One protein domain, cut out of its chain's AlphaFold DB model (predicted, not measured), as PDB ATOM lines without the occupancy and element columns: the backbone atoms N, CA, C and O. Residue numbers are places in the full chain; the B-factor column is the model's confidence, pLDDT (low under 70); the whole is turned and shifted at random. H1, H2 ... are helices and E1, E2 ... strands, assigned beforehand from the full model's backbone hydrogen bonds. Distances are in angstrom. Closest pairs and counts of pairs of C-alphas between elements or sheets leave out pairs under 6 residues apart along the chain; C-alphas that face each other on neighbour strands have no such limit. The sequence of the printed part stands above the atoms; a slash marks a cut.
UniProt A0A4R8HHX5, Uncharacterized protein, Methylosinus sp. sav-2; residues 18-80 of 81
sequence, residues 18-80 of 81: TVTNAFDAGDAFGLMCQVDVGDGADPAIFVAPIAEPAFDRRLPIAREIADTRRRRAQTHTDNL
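AT A GLANCE: This is residues 18 to 80 of the 81 residues of an uncharacterized protein of Methylosinus sp. sav-2 (UniProt A0A4R8HHX5). A narrow three-stranded sheet, E1, E2 and E3, and one long helix, H1, stand away from each other, with a long link leading from the sheet to the helix. H1 covers neither face of the sheet, and residues 73 to 80, of which 73 to 78 belong to H1, stick out at one end. The printed part has 63 residues with three named strands followed by one named helix; the sheet's order is E1, E2, E3, antiparallel throughout, and the class is mixed, helices and strands. The whole is loose, with a radius of gyration of the C-alphas of 13.5 A, and elongated, spanning 45 by 28 by 18 A.

IN THESE COORDINATES: E2, residues 31 to 37, is 19.1 A long. E1, residues 18 to 24, is 18.0 A long and begins with C-alpha 18 at (159.893, 128.992, 139.474). E3, residues 44 to 49, is 16.5 A long. H1, residues 61 to 78, is 26.1 A long and ends with C-alpha 78 at (143.570, 103.571, 125.992).

HOW THE PARTS SIT: The strands form a meander, each the antiparallel neighbour of the one before, with E2 as the inner strand. E1 and E2 are a hairpin at 159 degrees between directions; N 20 and O 34 are within hydrogen-bond range at 2.9 A. E2 and E3 are a hairpin at 155 degrees, with N 35 and O 46 within hydrogen-bond range at 2.8 A. C-alphas 32 and 49 face each other at 4.2 A. H1 is not on the sheet, with 0 pairs of C-alphas within 10 A, and is apart from E1 and E2. In H1 every O i to N i+4 pair is within hydrogen-bond range.

THE WHOLE: The two C-alphas farthest apart, those of Ala 41 and Leu 80, are 45.2 A from each other. The printed part has no cut. The link from E3 to H1, 11 residues, is long. The mean pLDDT of the printed part is 81.3, and residues 39 to 42 and 75 to 80 are under 70.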
ATOM      1  N   THR A  18     158.798 129.740 138.860       86.25
ATOM      2  CA  THR A  18     159.893 128.992 139.474       86.25
ATOM      3  C   THR A  18     159.305 127.815 140.223       86.25
ATOM      4  O   THR A  18     158.467 127.993 141.102       86.25
ATOM      5  N   VAL A  19     159.740 126.605 139.885       87.44
ATOM      6  CA  VAL A  19     159.436 125.428 140.702       87.44
ATOM      7  C   VAL A  19     160.247 125.541 141.988       87.44
ATOM      8  O   VAL A  19     161.475 125.557 141.937       87.44
ATOM      9  N   THR A  20     159.570 125.634 143.128       88.88
ATOM     10  CA  THR A  20     160.208 125.782 144.447       88.88
ATOM     11  C   THR A  20     160.225 124.479 145.234       88.88
ATOM     12  O   THR A  20     161.068 124.302 146.110       88.88
ATOM     13  N   ASN A  21     159.325 123.549 144.908       87.69
ATOM     14  CA  ASN A  21     159.269 122.233 145.530       87.69
ATOM     15  C   ASN A  21     158.678 121.190 144.570       87.69
ATOM     16  O   ASN A  21     157.831 121.518 143.736       87.69
ATOM     17  N   ALA A  22     159.090 119.932 144.714       89.12
ATOM     18  CA  ALA A  22     158.514 118.782 144.027       89.12
ATOM     19  C   ALA A  22     158.275 117.665 145.043       89.12
ATOM     20  O   ALA A  22     159.151 117.358 145.850       89.12
ATOM     21  N   PHE A  23     157.087 117.069 145.015       90.44
ATOM     22  CA  PHE A  23     156.695 116.047 145.976       90.44
ATOM     23  C   PHE A  23     155.786 115.011 145.332       90.44
ATOM     24  O   PHE A  23     154.990 115.315 144.441       90.44
ATOM     25  N   ASP A  24     155.914 113.773 145.790       90.19
ATOM     26  CA  ASP A  24     155.021 112.695 145.398       90.19
ATOM     27  C   ASP A  24     153.722 112.795 146.209       90.19
ATOM     28  O   ASP A  24     153.747 112.751 147.441       90.19
ATOM     29  N   ALA A  25     152.593 112.985 145.525       90.75
ATOM     30  CA  ALA A  25     151.265 113.056 146.134       90.75
ATOM     31  C   ALA A  25     150.525 111.705 146.103       90.75
ATOM     32  O   ALA A  25     149.315 111.656 146.346       90.75
ATOM     33  N   GLY A  26     151.243 110.615 145.817       89.19
ATOM     34  CA  GLY A  26     150.716 109.256 145.772       89.19
ATOM     35  C   GLY A  26     149.884 108.979 144.522       89.19
ATOM     36  O   GLY A  26     149.708 109.836 143.660       89.19
ATOM     37  N   ASP A  27     149.333 107.771 144.433       85.06
ATOM     38  CA  ASP A  27     148.756 107.220 143.196       85.06
ATOM     39  C   ASP A  27     147.645 108.073 142.561       85.06
ATOM     40  O   ASP A  27     147.475 108.071 141.342       85.06
ATOM     41  N   ALA A  28     146.901 108.833 143.369       83.62
ATOM     42  CA  ALA A  28     145.794 109.659 142.893       83.62
ATOM     43  C   ALA A  28     146.249 110.870 142.059       83.62
ATOM     44  O   ALA A  28     145.565 111.262 141.112       83.62
ATOM     45  N   PHE A  29     147.386 111.477 142.408       80.62
ATOM     46  CA  PHE A  29     147.849 112.737 141.805       80.62
ATOM     47  C   PHE A  29     149.251 112.622 141.182       80.62
ATOM     48  O   PHE A  29     149.603 113.377 140.267       80.62
ATOM     49  N   GLY A  30     150.024 111.627 141.612       87.25
ATOM     50  CA  GLY A  30     151.400 111.374 141.220       87.25
ATOM     51  C   GLY A  30     152.340 112.500 141.640       87.25
ATOM     52  O   GLY A  30     152.120 113.197 142.628       87.25
ATOM     53  N   LEU A  31     153.398 112.697 140.855       88.50
ATOM     54  CA  LEU A  31     154.399 113.723 141.126       88.50
ATOM     55  C   LEU A  31     153.838 115.136 140.879       88.50
ATOM     56  O   LEU A  31     153.490 115.507 139.748       88.50
ATOM     57  N   MET A  32     153.792 115.929 141.947       91.69
ATOM     58  CA  MET A  32     153.312 117.307 141.976       91.69
ATOM     59  C   MET A  32     154.475 118.272 142.190       91.69
ATOM     60  O   MET A  32     155.551 117.905 142.664       91.69
ATOM     61  N   CYS A  33     154.260 119.531 141.832       90.75
ATOM     62  CA  CYS A  33     155.212 120.600 142.064       90.75
ATOM     63  C   CYS A  33     154.512 121.851 142.583       90.75
ATOM     64  O   CYS A  33     153.371 122.148 142.215       90.75
ATOM     65  N   GLN A  34     155.222 122.571 143.442       90.94
ATOM     66  CA  GLN A  34     154.871 123.913 143.856       90.94
ATOM     67  C   GLN A  34     155.568 124.896 142.921       90.94
ATOM     68  O   GLN A  34     156.786 124.823 142.736       90.94
ATOM     69  N   VAL A  35     154.800 125.807 142.336       88.12
ATOM     70  CA  VAL A  35     155.315 126.876 141.485       88.12
ATOM     71  C   VAL A  35     155.005 128.224 142.099       88.12
ATOM     72  O   VAL A  35     153.898 128.469 142.575       88.12
ATOM     73  N   ASP A  36     156.002 129.088 142.064       88.50
ATOM     74  CA  ASP A  36     155.869 130.504 142.339       88.50
ATOM     75  C   ASP A  36     155.673 131.251 141.014       88.50
ATOM     76  O   ASP A  36     156.469 131.089 140.077       88.50
ATOM     77  N   VAL A  37     154.587 132.017 140.915       80.12
ATOM     78  CA  VAL A  37     154.232 132.814 139.739       80.12
ATOM     79  C   VAL A  37     154.164 134.290 140.139       80.12
ATOM     80  O   VAL A  37     153.147 134.764 140.642       80.12
ATOM     81  N   GLY A  38     155.227 135.036 139.847       72.56
ATOM     82  CA  GLY A  38     155.316 136.475 140.098       72.56
ATOM     83  C   GLY A  38     156.766 136.962 140.123       72.56
ATOM     84  O   GLY A  38     157.689 136.163 140.259       72.56
ATOM     85  N   ASP A  39     156.973 138.267 139.970       62.62
ATOM     86  CA  ASP A  39     158.272 138.938 140.100       62.62
ATOM     87  C   ASP A  39     158.233 139.976 141.238       62.62
ATOM     88  O   ASP A  39     158.566 141.143 141.059       62.62
ATOM     89  N   GLY A  40     157.777 139.594 142.433       62.53
ATOM     90  CA  GLY A  40     157.545 140.584 143.485       62.53
ATOM     91  C   GLY A  40     157.499 140.047 144.907       62.53
ATOM     92  O   GLY A  40     157.754 138.878 145.171       62.53
ATOM     93  N   ALA A  41     157.171 140.954 145.830       62.75
ATOM     94  CA  ALA A  41     157.131 140.712 147.272       62.75
ATOM     95  C   ALA A  41     155.931 139.867 147.747       62.75
ATOM     96  O   ALA A  41     155.876 139.526 148.924       62.75
ATOM     97  N   ASP A  42     154.995 139.533 146.853       68.25
ATOM     98  CA  ASP A  42     153.839 138.679 147.146       68.25
ATOM     99  C   ASP A  42     153.729 137.553 146.100       68.25
ATOM    100  O   ASP A  42     152.981 137.665 145.121       68.25
ATOM    101  N   PRO A  43     154.567 136.507 146.224       70.25
ATOM    102  CA  PRO A  43     154.573 135.385 145.298       70.25
ATOM    103  C   PRO A  43     153.283 134.568 145.395       70.25
ATOM    104  O   PRO A  43     152.918 134.056 146.457       70.25
ATOM    105  N   ALA A  44     152.602 134.386 144.263       82.12
ATOM    106  CA  ALA A  44     151.441 133.513 144.199       82.12
ATOM    107  C   ALA A  44     151.901 132.056 144.049       82.12
ATOM    108  O   ALA A  44     152.449 131.654 143.019       82.12
ATOM    109  N   ILE A  45     151.661 131.264 145.095       84.75
ATOM    110  CA  ILE A  45     152.015 129.848 145.146       84.75
ATOM    111  C   ILE A  45     150.886 128.996 144.564       84.75
ATOM    112  O   ILE A  45     149.750 129.032 145.041       84.75
ATOM    113  N   PHE A  46     151.226 128.152 143.593       86.31
ATOM    114  CA  PHE A  46     150.316 127.171 143.008       86.31
ATOM    115  C   PHE A  46     150.884 125.761 143.107       86.31
ATOM    116  O   PHE A  46     152.097 125.565 143.112       86.31
ATOM    117  N   VAL A  47     149.995 124.769 143.138       89.69
ATOM    118  CA  VAL A  47     150.351 123.349 143.080       89.69
ATOM    119  C   VAL A  47     149.780 122.752 141.801       89.69
ATOM    120  O   VAL A  47     148.583 122.875 141.541       89.69
ATOM    121  N   ALA A  48     150.632 122.106 141.011       88.88
ATOM    122  CA  ALA A  48     150.253 121.467 139.754       88.88
ATOM    123  C   ALA A  48     151.052 120.171 139.538       88.88
ATOM    124  O   ALA A  48     152.154 120.038 140.076       88.88
ATOM    125  N   PRO A  49     150.551 119.212 138.739       90.00
ATOM    126  CA  PRO A  49     151.351 118.073 138.310       90.00
ATOM    127  C   PRO A  49     152.641 118.544 137.643       90.00
ATOM    128  O   PRO A  49     152.616 119.451 136.809       90.00
ATOM    129  N   ILE A  50     153.765 117.887 137.938       88.50
ATOM    130  CA  ILE A  50     155.082 118.303 137.422       88.50
ATOM    131  C   ILE A  50     155.138 118.327 135.888       88.50
ATOM    132  O   ILE A  50     155.934 119.039 135.290       88.50
ATOM    133  N   ALA A  51     154.264 117.566 135.229       87.69
ATOM    134  CA  ALA A  51     154.179 117.522 133.783       87.69
ATOM    135  C   ALA A  51     153.389 118.689 133.166       87.69
ATOM    136  O   ALA A  51     153.352 118.781 131.943       87.69
ATOM    137  N   GLU A  52     152.755 119.578 133.930       86.56
ATOM    138  CA  GLU A  52     151.989 120.703 133.369       86.56
ATOM    139  C   GLU A  52     152.857 121.916 132.981       86.56
ATOM    140  O   GLU A  52     152.722 122.379 131.842       86.56
ATOM    141  N   PRO A  53     153.799 122.405 133.815       83.81
ATOM    142  CA  PRO A  53     154.666 123.526 133.451       83.81
ATOM    143  C   PRO A  53     155.597 123.202 132.279       83.81
ATOM    144  O   PRO A  53     156.096 122.085 132.143       83.81
ATOM    145  N   ALA A  54     155.861 124.176 131.408       84.69
ATOM    146  CA  ALA A  54     156.887 124.033 130.378       84.69
ATOM    147  C   ALA A  54     158.272 124.310 130.981       84.69
ATOM    148  O   ALA A  54     158.521 125.395 131.497       84.69
ATOM    149  N   PHE A  55     159.175 123.334 130.891       83.06
ATOM    150  CA  PHE A  55     160.560 123.489 131.328       83.06
ATOM    151  C   PHE A  55     161.434 124.006 130.186       83.06
ATOM    152  O   PHE A  55     161.193 123.696 129.014       83.06
ATOM    153  N   ASP A  56     162.485 124.752 130.538       82.31
ATOM    154  CA  ASP A  56     163.551 125.077 129.592       82.31
ATOM    155  C   ASP A  56     164.166 123.772 129.068       82.31
ATOM    156  O   ASP A  56     164.630 122.928 129.835       82.31
ATOM    157  N   ARG A  57     164.176 123.617 127.742       81.25
ATOM    158  CA  ARG A  57     164.667 122.423 127.041       81.25
ATOM    159  C   ARG A  57     166.153 122.152 127.279       81.25
ATOM    160  O   ARG A  57     166.609 121.050 126.995       81.25
ATOM    161  N   ARG A  58     166.905 123.142 127.769       85.19
ATOM    162  CA  ARG A  58     168.316 123.000 128.155       85.19
ATOM    163  C   ARG A  58     168.497 122.214 129.457       85.19
ATOM    164  O   ARG A  58     169.604 121.757 129.725       85.19
ATOM    165  N   LEU A  59     167.443 122.056 130.261       81.81
ATOM    166  CA  LEU A  59     167.499 121.312 131.516       81.81
ATOM    167  C   LEU A  59     167.286 119.809 131.267       81.81
ATOM    168  O   LEU A  59     166.347 119.449 130.554       81.81
ATOM    169  N   PRO A  60     168.072 118.915 131.902       81.56
ATOM    170  CA  PRO A  60     167.906 117.465 131.756       81.56
ATOM    171  C   PRO A  60     166.478 116.976 132.052       81.56
ATOM    172  O   PRO A  60     165.934 116.152 131.316       81.56
ATOM    173  N   ILE A  61     165.833 117.566 133.064       80.31
ATOM    174  CA  ILE A  61     164.462 117.241 133.484       80.31
ATOM    175  C   ILE A  61     163.418 117.482 132.381       80.31
ATOM    176  O   ILE A  61     162.394 116.805 132.333       80.31
ATOM    177  N   ALA A  62     163.671 118.394 131.434       84.44
ATOM    178  CA  ALA A  62     162.721 118.687 130.363       84.44
ATOM    179  C   ALA A  62     162.453 117.463 129.473       84.44
ATOM    180  O   ALA A  62     161.334 117.294 128.978       84.44
ATOM    181  N   ARG A  63     163.454 116.587 129.301       85.50
ATOM    182  CA  ARG A  63     163.305 115.339 128.543       85.50
ATOM    183  C   ARG A  63     162.400 114.349 129.274       85.50
ATOM    184  O   ARG A  63     161.455 113.840 128.681       85.50
ATOM    185  N   GLU A  64     162.636 114.142 130.565       85.81
ATOM    186  CA  GLU A  64     161.833 113.234 131.395       85.81
ATOM    187  C   GLU A  64     160.368 113.682 131.481       85.81
ATOM    188  O   GLU A  64     159.442 112.864 131.417       85.81
ATOM    189  N   ILE A  65     160.140 114.996 131.554       85.69
ATOM    190  CA  ILE A  65     158.800 115.585 131.535       85.69
ATOM    191  C   ILE A  65     158.124 115.393 130.177       85.69
ATOM    192  O   ILE A  65     156.944 115.038 130.127       85.69
ATOM    193  N   ALA A  66     158.850 115.572 129.071       86.25
ATOM    194  CA  ALA A  66     158.312 115.313 127.739       86.25
ATOM    195  C   ALA A  66     157.887 113.843 127.571       86.25
ATOM    196  O   ALA A  66     156.792 113.577 127.065       86.25
ATOM    197  N   ASP A  67     158.695 112.900 128.054       86.50
ATOM    198  CA  ASP A  67     158.366 111.473 128.017       86.50
ATOM    199  C   ASP A  67     157.169 111.145 128.923       86.50
ATOM    200  O   ASP A  67     156.270 110.398 128.532       86.50
ATOM    201  N   THR A  68     157.091 111.768 130.102       83.38
ATOM    202  CA  THR A  68     155.943 111.632 131.016       83.38
ATOM    203  C   THR A  68     154.645 112.133 130.381       83.38
ATOM    204  O   THR A  68     153.610 111.471 130.489       83.38
ATOM    205  N   ARG A  69     154.685 113.263 129.662       84.06
ATOM    206  CA  ARG A  69     153.529 113.785 128.913       84.06
ATOM    207  C   ARG A  69     153.072 112.822 127.825       84.06
ATOM    208  O   ARG A  69     151.872 112.603 127.686       84.06
ATOM    209  N   ARG A  70     154.014 112.236 127.074       85.12
ATOM    210  CA  ARG A  70     153.704 111.253 126.023       85.12
ATOM    211  C   ARG A  70     153.016 110.019 126.596       85.12
ATOM    212  O   ARG A  70     151.977 109.632 126.077       85.12
ATOM    213  N   ARG A  71     153.543 109.465 127.695       81.06
ATOM    214  CA  ARG A  71     152.922 108.322 128.387       81.06
ATOM    215  C   ARG A  71     151.498 108.644 128.840       81.06
ATOM    216  O   ARG A  71     150.587 107.887 128.543       81.06
ATOM    217  N   ARG A  72     151.282 109.804 129.474       76.00
ATOM    218  CA  ARG A  72     149.936 110.228 129.904       76.00
ATOM    219  C   ARG A  72     148.961 110.400 128.736       76.00
ATOM    220  O   ARG A  72     147.795 110.050 128.877       76.00
ATOM    221  N   ALA A  73     149.420 110.923 127.600       78.81
ATOM    222  CA  ALA A  73     148.583 111.057 126.409       78.81
ATOM    223  C   ALA A  73     148.152 109.690 125.849       78.81
ATOM    224  O   ALA A  73     147.003 109.543 125.450       78.81
ATOM    225  N   GLN A  74     149.046 108.698 125.877       74.69
ATOM    226  CA  GLN A  74     148.761 107.325 125.444       74.69
ATOM    227  C   GLN A  74     147.792 106.616 126.402       74.69
ATOM    228  O   GLN A  74     146.773 106.088 125.973       74.69
ATOM    229  N   THR A  75     148.014 106.714 127.715       66.62
ATOM    230  CA  THR A  75     147.091 106.137 128.708       66.62
ATOM    231  C   THR A  75     145.692 106.760 128.638       66.62
ATOM    232  O   THR A  75     144.696 106.092 128.900       66.62
ATOM    233  N   HIS A  76     145.585 108.044 128.278       60.09
ATOM    234  CA  HIS A  76     144.282 108.678 128.081       60.09
ATOM    235  C   HIS A  76     143.541 108.134 126.852       60.09
ATOM    236  O   HIS A  76     142.321 108.004 126.908       60.09
ATOM    237  N   THR A  77     144.251 107.789 125.771       64.81
ATOM    238  CA  THR A  77     143.634 107.165 124.591       64.81
ATOM    239  C   THR A  77     143.198 105.723 124.842       64.81
ATOM    240  O   THR A  77     142.166 105.324 124.313       64.81
ATOM    241  N   ASP A  78     143.907 104.972 125.691       61.84
ATOM    242  CA  ASP A  78     143.570 103.571 125.992       61.84
ATOM    243  C   ASP A  78     142.301 103.427 126.857       61.84
ATOM    244  O   ASP A  78     141.595 102.432 126.757       61.84
ATOM    245  N   ASN A  79     141.966 104.433 127.674       54.44
ATOM    246  CA  ASN A  79     140.756 104.444 128.513       54.44
ATOM    247  C   ASN A  79     139.483 104.917 127.777       54.44
ATOM    248  O   ASN A  79     138.429 105.048 128.399       54.44
ATOM    249  N   LEU A  80     139.587 105.228 126.483       55.75
ATOM    250  CA  LEU A  80     138.471 105.645 125.625       55.75
ATOM    251  C   LEU A  80     138.094 104.580 124.576       55.75
ATOM    252  O   LEU A  80     137.248 104.862 123.726       55.75
TER     253      LEU A  80